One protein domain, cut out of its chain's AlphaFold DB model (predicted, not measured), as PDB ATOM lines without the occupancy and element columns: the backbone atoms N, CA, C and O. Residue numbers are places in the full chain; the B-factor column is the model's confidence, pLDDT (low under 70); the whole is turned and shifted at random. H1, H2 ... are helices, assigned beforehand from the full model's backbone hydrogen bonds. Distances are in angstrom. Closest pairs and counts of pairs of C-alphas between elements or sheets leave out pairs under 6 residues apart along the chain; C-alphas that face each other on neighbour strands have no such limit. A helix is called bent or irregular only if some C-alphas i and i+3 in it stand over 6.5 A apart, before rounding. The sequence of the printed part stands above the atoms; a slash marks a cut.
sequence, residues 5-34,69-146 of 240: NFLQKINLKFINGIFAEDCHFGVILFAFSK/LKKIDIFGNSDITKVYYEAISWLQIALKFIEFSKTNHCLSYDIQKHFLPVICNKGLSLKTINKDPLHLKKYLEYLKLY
ATOM      1  N   ASN A   5     218.917 244.310 347.757       96.75
ATOM      2  CA  ASN A   5     219.636 245.547 348.071       96.75
ATOM      3  C   ASN A   5     220.786 245.754 347.083       96.75
ATOM      4  O   ASN A   5     221.004 246.859 346.581       96.75
ATOM      5  N   PHE A   6     221.488 244.671 346.742       96.69
ATOM      6  CA  PHE A   6     222.485 244.692 345.677       96.69
ATOM      7  C   PHE A   6     221.870 245.077 344.325       96.69
ATOM      8  O   PHE A   6     222.406 245.953 343.645       96.69
ATOM      9  N   LEU A   7     220.736 244.472 343.949       96.88
ATOM     10  CA  LEU A   7     220.063 244.762 342.682       96.88
ATOM     11  C   LEU A   7     219.629 246.234 342.577       96.88
ATOM     12  O   LEU A   7     219.835 246.859 341.535       96.88
ATOM     13  N   GLN A   8     219.074 246.797 343.655       95.94
ATOM     14  CA  GLN A   8     218.726 248.219 343.735       95.94
ATOM     15  C   GLN A   8     219.962 249.109 343.580       95.94
ATOM     16  O   GLN A   8     219.936 250.057 342.797       95.94
ATOM     17  N   LYS A   9     221.061 248.771 344.265       96.56
ATOM     18  CA  LYS A   9     222.313 249.536 344.229       96.56
ATOM     19  C   LYS A   9     222.906 249.643 342.825       96.56
ATOM     20  O   LYS A   9     223.411 250.702 342.467       96.56
ATOM     21  N   ILE A  10     222.858 248.571 342.033       95.06
ATOM     22  CA  ILE A  10     223.348 248.594 340.643       95.06
ATOM     23  C   ILE A  10     222.322 249.166 339.651       95.06
ATOM     24  O   ILE A  10     222.642 249.323 338.476       95.06
ATOM     25  N   ASN A  11     221.094 249.458 340.103       95.44
ATOM     26  CA  ASN A  11     219.981 249.983 339.305       95.44
ATOM     27  C   ASN A  11     219.730 249.197 337.998       95.44
ATOM     28  O   ASN A  11     219.403 249.763 336.952       95.44
ATOM     29  N   LEU A  12     219.897 247.874 338.047       95.69
ATOM     30  CA  LEU A  12     219.729 247.011 336.883       95.69
ATOM     31  C   LEU A  12     218.259 246.622 336.708       95.69
ATOM     32  O   LEU A  12     217.621 246.102 337.622       95.69
ATOM     33  N   LYS A  13     217.732 246.836 335.501       95.25
ATOM     34  CA  LYS A  13     216.347 246.527 335.125       95.25
ATOM     35  C   LYS A  13     216.315 245.738 333.821       95.25
ATOM     36  O   LYS A  13     217.253 245.800 333.021       95.25
ATOM     37  N   PHE A  14     215.230 245.001 333.600       95.75
ATOM     38  CA  PHE A  14     214.965 244.425 332.286       95.75
ATOM     39  C   PHE A  14     214.792 245.534 331.248       95.75
ATOM     40  O   PHE A  14     214.287 246.616 331.548       95.75
ATOM     41  N   ILE A  15     215.195 245.247 330.012       93.62
ATOM     42  CA  ILE A  15     214.836 246.101 328.886       93.62
ATOM     43  C   ILE A  15     213.349 245.855 328.615       93.62
ATOM     44  O   ILE A  15     212.923 244.719 328.401       93.62
ATOM     45  N   ASN A  16     212.553 246.917 328.679       89.62
ATOM     46  CA  ASN A  16     211.106 246.808 328.575       89.62
ATOM     47  C   ASN A  16     210.683 246.347 327.185       89.62
ATOM     48  O   ASN A  16     211.106 246.928 326.189       89.62
ATOM     49  N   GLY A  17     209.788 245.357 327.140       85.38
ATOM     50  CA  GLY A  17     209.151 244.941 325.896       85.38
ATOM     51  C   GLY A  17     210.175 244.580 324.826       85.38
ATOM     52  O   GLY A  17     210.083 245.091 323.712       85.38
ATOM     53  N   ILE A  18     211.137 243.719 325.176       89.75
ATOM     54  CA  ILE A  18     211.975 242.989 324.216       89.75
ATOM     55  C   ILE A  18     211.849 241.477 324.452       89.75
ATOM     56  O   ILE A  18     211.306 241.035 325.459       89.75
ATOM     57  N   PHE A  19     212.290 240.679 323.488       88.50
ATOM     58  CA  PHE A  19     212.486 239.238 323.622       88.50
ATOM     59  C   PHE A  19     213.885 238.961 324.180       88.50
ATOM     60  O   PHE A  19     214.843 239.624 323.779       88.50
ATOM     61  N   ALA A  20     214.007 237.935 325.028       89.81
ATOM     62  CA  ALA A  20     215.263 237.547 325.671       89.81
ATOM     63  C   ALA A  20     215.859 238.681 326.529       89.81
ATOM     64  O   ALA A  20     217.075 238.879 326.588       89.81
ATOM     65  N   GLU A  21     214.990 239.444 327.193       92.38
ATOM     66  CA  GLU A  21     215.341 240.490 328.155       92.38
ATOM     67  C   GLU A  21     216.206 239.956 329.308       92.38
ATOM     68  O   GLU A  21     217.073 240.663 329.831       92.38
ATOM     69  N   ASP A  22     216.011 238.682 329.651       93.19
ATOM     70  CA  ASP A  22     216.784 237.917 330.623       93.19
ATOM     71  C   ASP A  22     218.241 237.712 330.201       93.19
ATOM     72  O   ASP A  22     219.119 237.672 331.060       93.19
ATOM     73  N   CYS A  23     218.534 237.663 328.900       94.38
ATOM     74  CA  CYS A  23     219.901 237.570 328.395       94.38
ATOM     75  C   CYS A  23     220.711 238.826 328.737       94.38
ATOM     76  O   CYS A  23     221.803 238.711 329.294       94.38
ATOM     77  N   HIS A  24     220.174 240.018 328.453       96.25
ATOM     78  CA  HIS A  24     220.821 241.273 328.844       96.25
ATOM     79  C   HIS A  24     220.957 241.362 330.364       96.25
ATOM     80  O   HIS A  24     222.057 241.547 330.883       96.25
ATOM     81  N   PHE A  25     219.835 241.199 331.069       97.50
ATOM     82  CA  PHE A  25     219.788 241.326 332.520       97.50
ATOM     83  C   PHE A  25     220.767 240.368 333.198       97.50
ATOM     84  O   PHE A  25     221.549 240.786 334.041       97.50
ATOM     85  N   GLY A  26     220.775 239.099 332.789       96.62
ATOM     86  CA  GLY A  26     221.676 238.088 333.320       96.62
ATOM     87  C   GLY A  26     223.135 238.476 333.122       96.62
ATOM     88  O   GLY A  26     223.869 238.582 334.097       96.62
ATOM     89  N   VAL A  27     223.564 238.751 331.890       96.44
ATOM     90  CA  VAL A  27     224.976 239.065 331.609       96.44
ATOM     91  C   VAL A  27     225.462 240.269 332.419       96.44
ATOM     92  O   VAL A  27     226.521 240.193 333.036       96.44
ATOM     93  N   ILE A  28     224.676 241.347 332.479       96.69
ATOM     94  CA  ILE A  28     225.053 242.542 333.243       96.69
ATOM     95  C   ILE A  28     225.035 242.272 334.752       96.69
ATOM     96  O   ILE A  28     225.956 242.680 335.457       96.69
ATOM     97  N   LEU A  29     224.046 241.532 335.261       97.25
ATOM     98  CA  LEU A  29     223.997 241.141 336.671       97.25
ATOM     99  C   LEU A  29     225.244 240.350 337.067       97.25
ATOM    100  O   LEU A  29     225.856 240.645 338.093       97.25
ATOM    101  N   PHE A  30     225.627 239.361 336.257       95.69
ATOM    102  CA  PHE A  30     226.836 238.570 336.475       95.69
ATOM    103  C   PHE A  30     228.088 239.442 336.417       95.69
ATOM    104  O   PHE A  30     228.970 239.262 337.248       95.69
ATOM    105  N   ALA A  31     228.139 240.421 335.509       95.44
ATOM    106  CA  ALA A  31     229.274 241.328 335.419       95.44
ATOM    107  C   ALA A  31     229.476 242.147 336.706       95.44
ATOM    108  O   ALA A  31     230.602 242.302 337.169       95.44
ATOM    109  N   PHE A  32     228.396 242.619 337.330       95.31
ATOM    110  CA  PHE A  32     228.481 243.362 338.593       95.31
ATOM    111  C   PHE A  32     228.601 242.473 339.843       95.31
ATOM    112  O   PHE A  32     228.902 242.969 340.934       95.31
ATOM    113  N   SER A  33     228.340 241.170 339.725       95.38
ATOM    114  CA  SER A  33     228.295 240.253 340.865       95.38
ATOM    115  C   SER A  33     229.696 239.834 341.306       95.38
ATOM    116  O   SER A  33     230.423 239.175 340.572       95.38
ATOM    117  N   LYS A  34     230.061 240.149 342.554       92.75
ATOM    118  CA  LYS A  34     231.363 239.764 343.139       92.75
ATOM    119  C   LYS A  34     231.350 238.420 343.867       92.75
ATOM    120  O   LYS A  34     232.398 237.817 344.065       92.75
ATOM    121  N   LEU A  69     203.874 241.930 321.417       65.81
ATOM    122  CA  LEU A  69     204.030 241.623 319.994       65.81
ATOM    123  C   LEU A  69     202.796 241.977 319.181       65.81
ATOM    124  O   LEU A  69     202.924 242.395 318.035       65.81
ATOM    125  N   LYS A  70     201.605 241.812 319.769       64.19
ATOM    126  CA  LYS A  70     200.340 242.060 319.074       64.19
ATOM    127  C   LYS A  70     200.201 243.528 318.670       64.19
ATOM    128  O   LYS A  70     199.624 243.818 317.631       64.19
ATOM    129  N   LYS A  71     200.808 244.448 319.431       65.25
ATOM    130  CA  LYS A  71     200.854 245.882 319.096       65.25
ATOM    131  C   LYS A  71     201.683 246.176 317.836       65.25
ATOM    132  O   LYS A  71     201.538 247.246 317.261       65.25
ATOM    133  N   ILE A  72     202.547 245.247 317.415       64.62
ATOM    134  CA  ILE A  72     203.502 245.404 316.305       64.62
ATOM    135  C   ILE A  72     203.063 244.578 315.078       64.62
ATOM    136  O   ILE A  72     203.806 244.479 314.103       64.62
ATOM    137  N   ASP A  73     201.858 243.992 315.070       67.12
ATOM    138  CA  ASP A  73     201.391 243.098 313.995       67.12
ATOM    139  C   ASP A  73     200.979 243.824 312.692       67.12
ATOM    140  O   ASP A  73     199.950 243.567 312.078       67.12
ATOM    141  N   ILE A  74     201.837 244.730 312.225       69.50
ATOM    142  CA  ILE A  74     201.753 245.468 310.954       69.50
ATOM    143  C   ILE A  74     202.127 244.548 309.763       69.50
ATOM    144  O   ILE A  74     202.073 244.921 308.583       69.50
ATOM    145  N   PHE A  75     202.544 243.313 310.047       75.12
ATOM    146  CA  PHE A  75     202.933 242.336 309.035       75.12
ATOM    147  C   PHE A  75     201.759 241.486 308.545       75.12
ATOM    148  O   PHE A  75     201.910 240.851 307.501       75.12
ATOM    149  N   GLY A  76     200.618 241.481 309.252       74.56
ATOM    150  CA  GLY A  76     199.459 240.639 308.921       74.56
ATOM    151  C   GLY A  76     199.779 239.140 308.964       74.56
ATOM    152  O   GLY A  76     199.117 238.333 308.315       74.56
ATOM    153  N   ASN A  77     200.863 238.773 309.651       79.81
ATOM    154  CA  ASN A  77     201.384 237.418 309.726       79.81
ATOM    155  C   ASN A  77     202.199 237.267 311.015       79.81
ATOM    156  O   ASN A  77     203.292 237.826 311.140       79.81
ATOM    157  N   SER A  78     201.686 236.455 311.941       77.31
ATOM    158  CA  SER A  78     202.277 236.247 313.264       77.31
ATOM    159  C   SER A  78     203.715 235.727 313.221       77.31
ATOM    160  O   SER A  78     204.528 236.114 314.059       77.31
ATOM    161  N   ASP A  79     204.065 234.889 312.244       78.12
ATOM    162  CA  ASP A  79     205.412 234.323 312.138       78.12
ATOM    163  C   ASP A  79     206.426 235.400 311.744       78.12
ATOM    164  O   ASP A  79     207.509 235.492 312.326       78.12
ATOM    165  N   ILE A  80     206.066 236.257 310.785       81.94
ATOM    166  CA  ILE A  80     206.924 237.362 310.342       81.94
ATOM    167  C   ILE A  80     207.042 238.416 311.445       81.94
ATOM    168  O   ILE A  80     208.158 238.854 311.732       81.94
ATOM    169  N   THR A  81     205.931 238.778 312.098       84.94
ATOM    170  CA  THR A  81     205.918 239.707 313.243       84.94
ATOM    171  C   THR A  81     206.859 239.228 314.341       84.94
ATOM    172  O   THR A  81     207.668 240.001 314.856       84.94
ATOM    173  N   LYS A  82     206.835 237.930 314.653       83.31
ATOM    174  CA  LYS A  82     207.722 237.341 315.652       83.31
ATOM    175  C   LYS A  82     209.194 237.402 315.241       83.31
ATOM    176  O   LYS A  82     210.025 237.831 316.034       83.31
ATOM    177  N   VAL A  83     209.524 237.000 314.012       86.44
ATOM    178  CA  VAL A  83     210.908 237.036 313.503       86.44
ATOM    179  C   VAL A  83     211.454 238.464 313.492       86.44
ATOM    180  O   VAL A  83     212.605 238.685 313.872       86.44
ATOM    181  N   TYR A  84     210.628 239.442 313.106       90.19
ATOM    182  CA  TYR A  84     210.972 240.859 313.209       90.19
ATOM    183  C   TYR A  84     211.256 241.260 314.645       90.19
ATOM    184  O   TYR A  84     212.315 241.820 314.929       90.19
ATOM    185  N   TYR A  85     210.350 240.912 315.550       88.62
ATOM    186  CA  TYR A  85     210.479 241.280 316.940       88.62
ATOM    187  C   TYR A  85     211.709 240.665 317.629       88.62
ATOM    188  O   TYR A  85     212.431 241.348 318.356       88.62
ATOM    189  N   GLU A  86     211.993 239.385 317.384       90.44
ATOM    190  CA  GLU A  86     213.213 238.744 317.884       90.44
ATOM    191  C   GLU A  86     214.457 239.481 317.367       90.44
ATOM    192  O   GLU A  86     215.367 239.776 318.141       90.44
ATOM    193  N   ALA A  87     214.489 239.836 316.078       92.81
ATOM    194  CA  ALA A  87     215.626 240.526 315.476       92.81
ATOM    195  C   ALA A  87     215.859 241.925 316.072       92.81
ATOM    196  O   ALA A  87     216.999 242.257 316.406       92.81
ATOM    197  N   ILE A  88     214.805 242.732 316.259       93.75
ATOM    198  CA  ILE A  88     214.934 244.051 316.908       93.75
ATOM    199  C   ILE A  88     215.301 243.933 318.390       93.75
ATOM    200  O   ILE A  88     215.980 244.807 318.919       93.75
ATOM    201  N   SER A  89     214.883 242.862 319.066       94.62
ATOM    202  CA  SER A  89     215.206 242.638 320.476       94.62
ATOM    203  C   SER A  89     216.690 242.341 320.639       94.62
ATOM    204  O   SER A  89     217.369 242.985 321.435       94.62
ATOM    205  N   TRP A  90     217.237 241.458 319.797       96.88
ATOM    206  CA  TRP A  90     218.679 241.212 319.758       96.88
ATOM    207  C   TRP A  90     219.480 242.458 319.375       96.88
ATOM    208  O   TRP A  90     220.552 242.671 319.933       96.88
ATOM    209  N   LEU A  91     218.969 243.296 318.467       97.12
ATOM    210  CA  LEU A  91     219.582 244.588 318.153       97.12
ATOM    211  C   LEU A  91     219.629 245.501 319.388       97.12
ATOM    212  O   LEU A  91     220.682 246.052 319.688       97.12
ATOM    213  N   GLN A  92     218.528 245.636 320.127       96.62
ATOM    214  CA  GLN A  92     218.487 246.459 321.340       96.62
ATOM    215  C   GLN A  92     219.433 245.937 322.430       96.62
ATOM    216  O   GLN A  92     220.162 246.726 323.028       96.62
ATOM    217  N   ILE A  93     219.502 244.616 322.634       97.81
ATOM    218  CA  ILE A  93     220.476 243.997 323.550       97.81
ATOM    219  C   ILE A  93     221.908 244.297 323.092       97.81
ATOM    220  O   ILE A  93     222.742 244.671 323.914       97.81
ATOM    221  N   ALA A  94     222.197 244.182 321.788       97.62
ATOM    222  CA  ALA A  94     223.513 244.506 321.240       97.62
ATOM    223  C   ALA A  94     223.897 245.958 321.547       97.62
ATOM    224  O   ALA A  94     225.001 246.208 322.020       97.62
ATOM    225  N   LEU A  95     222.981 246.906 321.331       97.19
ATOM    226  CA  LEU A  95     223.217 248.321 321.625       97.19
ATOM    227  C   LEU A  95     223.501 248.552 323.114       97.19
ATOM    228  O   LEU A  95     224.444 249.269 323.436       97.19
ATOM    229  N   LYS A  96     222.776 247.885 324.021       97.06
ATOM    230  CA  LYS A  96     223.056 247.969 325.464       97.06
ATOM    231  C   LYS A  96     224.397 247.366 325.866       97.06
ATOM    232  O   LYS A  96     225.097 247.936 326.696       97.06
ATOM    233  N   PHE A  97     224.816 246.273 325.241       97.25
ATOM    234  CA  PHE A  97     226.161 245.736 325.455       97.25
ATOM    235  C   PHE A  97     227.254 246.631 324.861       97.25
ATOM    236  O   PHE A  97     228.325 246.734 325.452       97.25
ATOM    237  N   ILE A  98     226.993 247.321 323.747       96.12
ATOM    238  CA  ILE A  98     227.911 248.330 323.198       96.12
ATOM    239  C   ILE A  98     228.054 249.493 324.183       96.12
ATOM    240  O   ILE A  98     229.177 249.900 324.470       96.12
ATOM    241  N   GLU A  99     226.948 250.008 324.729       95.75
ATOM    242  CA  GLU A  99     226.973 251.033 325.783       95.75
ATOM    243  C   GLU A  99     227.804 250.562 326.986       95.75
ATOM    244  O   GLU A  99     228.732 251.256 327.394       95.75
ATOM    245  N   PHE A 100     227.546 249.352 327.492       95.81
ATOM    246  CA  PHE A 100     228.296 248.784 328.613       95.81
ATOM    247  C   PHE A 100     229.794 248.641 328.310       95.81
ATOM    248  O   PHE A 100     230.626 248.999 329.141       95.81
ATOM    249  N   SER A 101     230.155 248.175 327.111       94.12
ATOM    250  CA  SER A 101     231.556 247.975 326.715       94.12
ATOM    251  C   SER A 101     232.388 249.259 326.687       94.12
ATOM    252  O   SER A 101     233.610 249.194 326.763       94.12
ATOM    253  N   LYS A 102     231.735 250.424 326.602       94.38
ATOM    254  CA  LYS A 102     232.390 251.739 326.635       94.38
ATOM    255  C   LYS A 102     232.643 252.246 328.056       94.38
ATOM    256  O   LYS A 102     233.250 253.298 328.222       94.38
ATOM    257  N   THR A 103     232.153 251.545 329.075       94.19
ATOM    258  CA  THR A 103     232.385 251.901 330.478       94.19
ATOM    259  C   THR A 103     233.739 251.380 330.961       94.19
ATOM    260  O   THR A 103     234.261 250.399 330.434       94.19
ATOM    261  N   ASN A 104     234.260 251.962 332.044       92.75
ATOM    262  CA  ASN A 104     235.506 251.522 332.690       92.75
ATOM    263  C   ASN A 104     235.331 250.275 333.586       92.75
ATOM    264  O   ASN A 104     236.145 250.027 334.475       92.75
ATOM    265  N   HIS A 105     234.254 249.502 333.412       94.75
ATOM    266  CA  HIS A 105     234.043 248.279 334.179       94.75
ATOM    267  C   HIS A 105     235.070 247.201 333.787       94.75
ATOM    268  O   HIS A 105     235.386 247.026 332.612       94.75
ATOM    269  N   CYS A 106     235.565 246.424 334.756       93.94
ATOM    270  CA  CYS A 106     236.620 245.429 334.510       93.94
ATOM    271  C   CYS A 106     236.229 244.361 333.470       93.94
ATOM    272  O   CYS A 106     237.073 243.904 332.710       93.94
ATOM    273  N   LEU A 107     234.941 244.012 333.397       95.69
ATOM    274  CA  LEU A 107     234.391 243.042 332.436       95.69
ATOM    275  C   LEU A 107     233.872 243.662 331.125       95.69
ATOM    276  O   LEU A 107     233.273 242.956 330.310       95.69
ATOM    277  N   SER A 108     234.077 244.965 330.891       95.56
ATOM    278  CA  SER A 108     233.676 245.624 329.635       95.56
ATOM    279  C   SER A 108     234.299 244.946 328.414       95.56
ATOM    280  O   SER A 108     233.599 244.646 327.443       95.56
ATOM    281  N   TYR A 109     235.597 244.637 328.490       94.38
ATOM    282  CA  TYR A 109     236.328 243.959 327.421       94.38
ATOM    283  C   TYR A 109     235.814 242.534 327.181       94.38
ATOM    284  O   TYR A 109     235.616 242.135 326.034       94.38
ATOM    285  N   ASP A 110     235.534 241.772 328.240       94.19
ATOM    286  CA  ASP A 110     235.032 240.400 328.112       94.19
ATOM    287  C   ASP A 110     233.638 240.353 327.485       94.19
ATOM    288  O   ASP A 110     233.374 239.525 326.607       94.19
ATOM    289  N   ILE A 111     232.754 241.283 327.858       95.19
ATOM    290  CA  ILE A 111     231.444 241.431 327.211       95.19
ATOM    291  C   ILE A 111     231.613 241.766 325.728       95.19
ATOM    292  O   ILE A 111     230.973 241.141 324.873       95.19
ATOM    293  N   GLN A 112     232.521 242.686 325.401       94.00
ATOM    294  CA  GLN A 112     232.816 243.035 324.016       94.00
ATOM    295  C   GLN A 112     233.390 241.866 323.214       94.00
ATOM    296  O   GLN A 112     233.045 241.690 322.048       94.00
ATOM    297  N   LYS A 113     234.261 241.060 323.813       91.88
ATOM    298  CA  LYS A 113     234.961 239.973 323.126       91.88
ATOM    299  C   LYS A 113     234.108 238.721 322.977       91.88
ATOM    300  O   LYS A 113     234.152 238.070 321.933       91.88
ATOM    301  N   HIS A 114     233.347 238.365 324.007       90.81
ATOM    302  CA  HIS A 114     232.691 237.060 324.093       90.81
ATOM    303  C   HIS A 114     231.187 237.111 323.822       90.81
ATOM    304  O   HIS A 114     230.644 236.156 323.265       90.81
ATOM    305  N   PHE A 115     230.513 238.216 324.154       93.31
ATOM    306  CA  PHE A 115     229.059 238.326 324.017       93.31
ATOM    307  C   PHE A 115     228.654 239.126 322.782       93.31
ATOM    308  O   PHE A 115     227.865 238.628 321.973       93.31
ATOM    309  N   LEU A 116     229.214 240.327 322.586       94.38
ATOM    310  CA  LEU A 116     228.831 241.202 321.470       94.38
ATOM    311  C   LEU A 116     228.858 240.515 320.100       94.38
ATOM    312  O   LEU A 116     227.855 240.624 319.400       94.38
ATOM    313  N   PRO A 117     229.885 239.739 319.706       94.44
ATOM    314  CA  PRO A 117     229.919 239.154 318.367       94.44
ATOM    315  C   PRO A 117     228.725 238.225 318.097       94.44
ATOM    316  O   PRO A 117     228.168 238.189 316.998       94.44
ATOM    317  N   VAL A 118     228.282 237.490 319.118       93.81
ATOM    318  CA  VAL A 118     227.148 236.564 319.024       93.81
ATOM    319  C   VAL A 118     225.825 237.323 318.949       93.81
ATOM    320  O   VAL A 118     224.985 237.039 318.090       93.81
ATOM    321  N   ILE A 119     225.637 238.301 319.832       95.88
ATOM    322  CA  ILE A 119     224.410 239.102 319.905       95.88
ATOM    323  C   ILE A 119     224.260 239.979 318.657       95.88
ATOM    324  O   ILE A 119     223.185 240.008 318.056       95.88
ATOM    325  N   CYS A 120     225.343 240.607 318.195       96.31
ATOM    326  CA  CYS A 120     225.387 241.377 316.954       96.31
ATOM    327  C   CYS A 120     225.019 240.506 315.752       96.31
ATOM    328  O   CYS A 120     224.190 240.911 314.936       96.31
ATOM    329  N   ASN A 121     225.539 239.276 315.665       95.00
ATOM    330  CA  ASN A 121     225.123 238.342 314.620       95.00
ATOM    331  C   ASN A 121     223.621 238.073 314.644       95.00
ATOM    332  O   ASN A 121     223.009 238.045 313.578       95.00
ATOM    333  N   LYS A 122     223.004 237.903 315.816       93.94
ATOM    334  CA  LYS A 122     221.550 237.711 315.918       93.94
ATOM    335  C   LYS A 122     220.773 238.966 315.513       93.94
ATOM    336  O   LYS A 122     219.840 238.845 314.720       93.94
ATOM    337  N   GLY A 123     221.193 240.151 315.965       95.50
ATOM    338  CA  GLY A 123     220.581 241.438 315.605       95.50
ATOM    339  C   GLY A 123     220.664 241.754 314.106       95.50
ATOM    340  O   GLY A 123     219.699 242.228 313.507       95.50
ATOM    341  N   LEU A 124     221.769 241.385 313.445       95.44
ATOM    342  CA  LEU A 124     221.960 241.572 311.998       95.44
ATOM    343  C   LEU A 124     220.948 240.803 311.132       95.44
ATOM    344  O   LEU A 124     220.785 241.125 309.951       95.44
ATOM    345  N   SER A 125     220.219 239.841 311.708       92.25
ATOM    346  CA  SER A 125     219.122 239.132 311.036       92.25
ATOM    347  C   SER A 125     218.011 240.083 310.583       92.25
ATOM    348  O   SER A 125     217.354 239.810 309.574       92.25
ATOM    349  N   LEU A 126     217.866 241.246 311.233       93.44
ATOM    350  CA  LEU A 126     216.934 242.310 310.840       93.44
ATOM    351  C   LEU A 126     217.139 242.771 309.386       93.44
ATOM    352  O   LEU A 126     216.181 243.133 308.708       93.44
ATOM    353  N   LYS A 127     218.370 242.679 308.855       92.19
ATOM    354  CA  LYS A 127     218.683 243.011 307.451       92.19
ATOM    355  C   LYS A 127     217.903 242.157 306.445       92.19
ATOM    356  O   LYS A 127     217.768 242.543 305.290       92.19
ATOM    357  N   THR A 128     217.456 240.967 306.843       86.62
ATOM    358  CA  THR A 128     216.735 240.038 305.955       86.62
ATOM    359  C   THR A 128     215.237 240.312 305.863       86.62
ATOM    360  O   THR A 128     214.567 239.715 305.024       86.62
ATOM    361  N   ILE A 129     214.721 241.209 306.701       88.56
ATOM    362  CA  ILE A 129     213.299 241.522 306.807       88.56
ATOM    363  C   ILE A 129     213.039 242.798 306.021       88.56
ATOM    364  O   ILE A 129     213.777 243.765 306.169       88.56
ATOM    365  N   ASN A 130     212.011 242.823 305.174       87.19
ATOM    366  CA  ASN A 130     211.776 243.959 304.278       87.19
ATOM    367  C   ASN A 130     211.200 245.173 305.019       87.19
ATOM    368  O   ASN A 130     211.777 246.257 304.948       87.19
ATOM    369  N   LYS A 131     210.116 244.987 305.780       88.31
ATOM    370  CA  LYS A 131     209.484 246.060 306.559       88.31
ATOM    371  C   LYS A 131     210.270 246.337 307.849       88.31
ATOM    372  O   LYS A 131     210.824 245.413 308.441       88.31
ATOM    373  N   ASP A 132     210.315 247.600 308.264       90.56
ATOM    374  CA  ASP A 132     210.942 248.043 309.516       90.56
ATOM    375  C   ASP A 132     210.099 249.133 310.200       90.56
ATOM    376  O   ASP A 132     210.474 250.303 310.166       90.56
ATOM    377  N   PRO A 133     208.939 248.774 310.777       88.19
ATOM    378  CA  PRO A 133     208.009 249.738 311.368       88.19
ATOM    379  C   PRO A 133     208.594 250.578 312.512       88.19
ATOM    380  O   PRO A 133     208.078 251.652 312.791       88.19
ATOM    381  N   LEU A 134     209.658 250.118 313.177       88.44
ATOM    382  CA  LEU A 134     210.324 250.867 314.250       88.44
ATOM    383  C   LEU A 134     211.559 251.651 313.776       88.44
ATOM    384  O   LEU A 134     212.238 252.270 314.591       88.44
ATOM    385  N   HIS A 135     211.876 251.613 312.477       91.50
ATOM    386  CA  HIS A 135     213.002 252.336 311.876       91.50
ATOM    387  C   HIS A 135     214.360 252.079 312.567       91.50
ATOM    388  O   HIS A 135     215.220 252.963 312.650       91.50
ATOM    389  N   LEU A 136     214.571 250.859 313.075       93.06
ATOM    390  CA  LEU A 136     215.771 250.477 313.826       93.06
ATOM    391  C   LEU A 136     216.908 249.963 312.932       93.06
ATOM    392  O   LEU A 136     218.047 249.848 313.388       93.06
ATOM    393  N   LYS A 137     216.664 249.706 311.642       95.00
ATOM    394  CA  LYS A 137     217.704 249.255 310.700       95.00
ATOM    395  C   LYS A 137     218.883 250.215 310.574       95.00
ATOM    396  O   LYS A 137     219.983 249.761 310.264       95.00
ATOM    397  N   LYS A 138     218.682 251.509 310.846       94.50
ATOM    398  CA  LYS A 138     219.755 252.519 310.846       94.50
ATOM    399  C   LYS A 138     220.910 252.172 311.794       94.50
ATOM    400  O   LYS A 138     222.041 252.554 311.535       94.50
ATOM    401  N   TYR A 139     220.654 251.383 312.842       95.81
ATOM    402  CA  TYR A 139     221.673 250.979 313.813       95.81
ATOM    403  C   TYR A 139     222.488 249.741 313.400       95.81
ATOM    404  O   TYR A 139     223.425 249.363 314.102       95.81
ATOM    405  N   LEU A 140     222.168 249.086 312.276       94.88
ATOM    406  CA  LEU A 140     222.824 247.832 311.880       94.88
ATOM    407  C   LEU A 140     224.297 247.995 311.504       94.88
ATOM    408  O   LEU A 140     225.054 247.032 311.627       94.88
ATOM    409  N   GLU A 141     224.713 249.177 311.051       92.38
ATOM    410  CA  GLU A 141     226.119 249.435 310.724       92.38
ATOM    411  C   GLU A 141     227.012 249.335 311.969       92.38
ATOM    412  O   GLU A 141     228.070 248.711 311.903       92.38
ATOM    413  N   TYR A 142     226.537 249.799 313.132       93.00
ATOM    414  CA  TYR A 142     227.285 249.713 314.391       93.00
ATOM    415  C   TYR A 142     227.581 248.268 314.815       93.00
ATOM    416  O   TYR A 142     228.627 247.996 315.397       93.00
ATOM    417  N   LEU A 143     226.693 247.320 314.499       94.88
ATOM    418  CA  LEU A 143     226.855 245.910 314.876       94.88
ATOM    419  C   LEU A 143     227.956 245.208 314.071       94.88
ATOM    420  O   LEU A 143     228.559 244.257 314.569       94.88
ATOM    421  N   LYS A 144     228.218 245.641 312.830       91.50
ATOM    422  CA  LYS A 144     229.156 244.951 311.926       91.50
ATOM    423  C   LYS A 144     230.593 244.962 312.444       91.50
ATOM    424  O   LYS A 144     231.297 243.972 312.266       91.50
ATOM    425  N   LEU A 145     230.984 246.037 313.123       91.44
ATOM    426  CA  LEU A 145     232.318 246.208 313.705       91.44
ATOM    427  C   LEU A 145     232.661 245.081 314.694       91.44
ATOM    428  O   LEU A 145     233.800 244.642 314.789       91.44
ATOM    429  N   TYR A 146     231.652 244.552 315.388       92.88
ATOM    430  CA  TYR A 146     231.838 243.564 316.451       92.88
ATOM    431  C   TYR A 146     231.798 242.107 315.970       92.88
ATOM    432  O   TYR A 146     231.997 241.201 316.773       92.88
TER     433      TYR A 146
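What this domain is: This is residues 5 to 34 and 69 to 146 of the 240 residues of a protein of Campylobacter jejuni (UniProt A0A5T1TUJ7). The longest helix, H4, folds back into H5 as a long helical hairpin; H2 runs beside part of H4, and H6 crosses the hairpin on the side away from H2. Two very short helices lie toward opposite ends of the flat whole, H1 beyond H2 and H3 by the first part of H4. The printed part has 108 residues with six named helices, H1 to H6 in order along the chain, and no named strand; its class is all helix. It is compact, with a radius of gyration of the C-alphas of 14.8 A, and spans 47 by 32 by 17 A.

Where its parts are: Find C-alpha 78 at (202.277, 236.247, 313.264); from there H4, residues 78 to 101, runs 34.3 A to C-alpha 101 at (231.556, 247.975, 326.715). Next comes H5, residues 108 to 128, 29.6 A long, with a kink of 52 degrees near residue 116; it is irregular, but only just, with C-alphas 114 and 117 6.7 A apart. H6, residues 136 to 144, covers 14.6 A to C-alpha 144 at (229.156, 244.951, 311.926) and is irregular, with C-alphas 138 and 141 7.1 A apart. Look back for H1, residues 5 to 9, 6.2 A; H2, residues 21 to 32, 17.0 A; and H3, residues 69 to 72, 5.3 A.

How they stand to each other: Start at H4, the hub, which touches four helices. H4 and H5 form a helical hairpin: they touch at a shallow tilt of 27 degrees, opposite ways, and their closest C-alphas, of Leu 91 and Gly 123, are 4.2 A apart. With H2 they make a bundle, three helices grouped together. H2 touches H4 with residues 21 to 24 alone, at a shallow tilt of 15 degrees, the same way; the closest C-alphas, of His 24 and Ile 93, are 6.0 A apart. H2 and H5 are near each other. H6 touches H5 at a steep tilt of 48 degrees, opposite ways, closest at the C-alphas of Cys 120 and Leu 143, 5.2 A. H6 and H4 only just touch, with 3 pairs of C-alphas within 8 A, the closest Ile 88 and Leu 136 at 7.2 A. H3 touches H4, closest at the C-alphas of Ile 72 and Thr 81, 6.9 A. H1 touches no helix. Each O i to N i+4 pair is within hydrogen-bond range in H1, H2 and H4, against 10 of 17 in H5 and 0 of 5 in H6, where 5 of 6 O i to N i+3 pairs are; H3 is too short for an i+4 pair.

The domain as a whole: The two C-alphas farthest apart, of Lys 34 and Gly 76, are 46.8 A apart. Residues 35 to 68 are not printed, and C-alphas 34 and 69 across this cut are 35.9 A apart. The link from H1 to H2 is long. Mean pLDDT of the printed part is 91.2; look for low confidence, under 70, at residues 69 to 74.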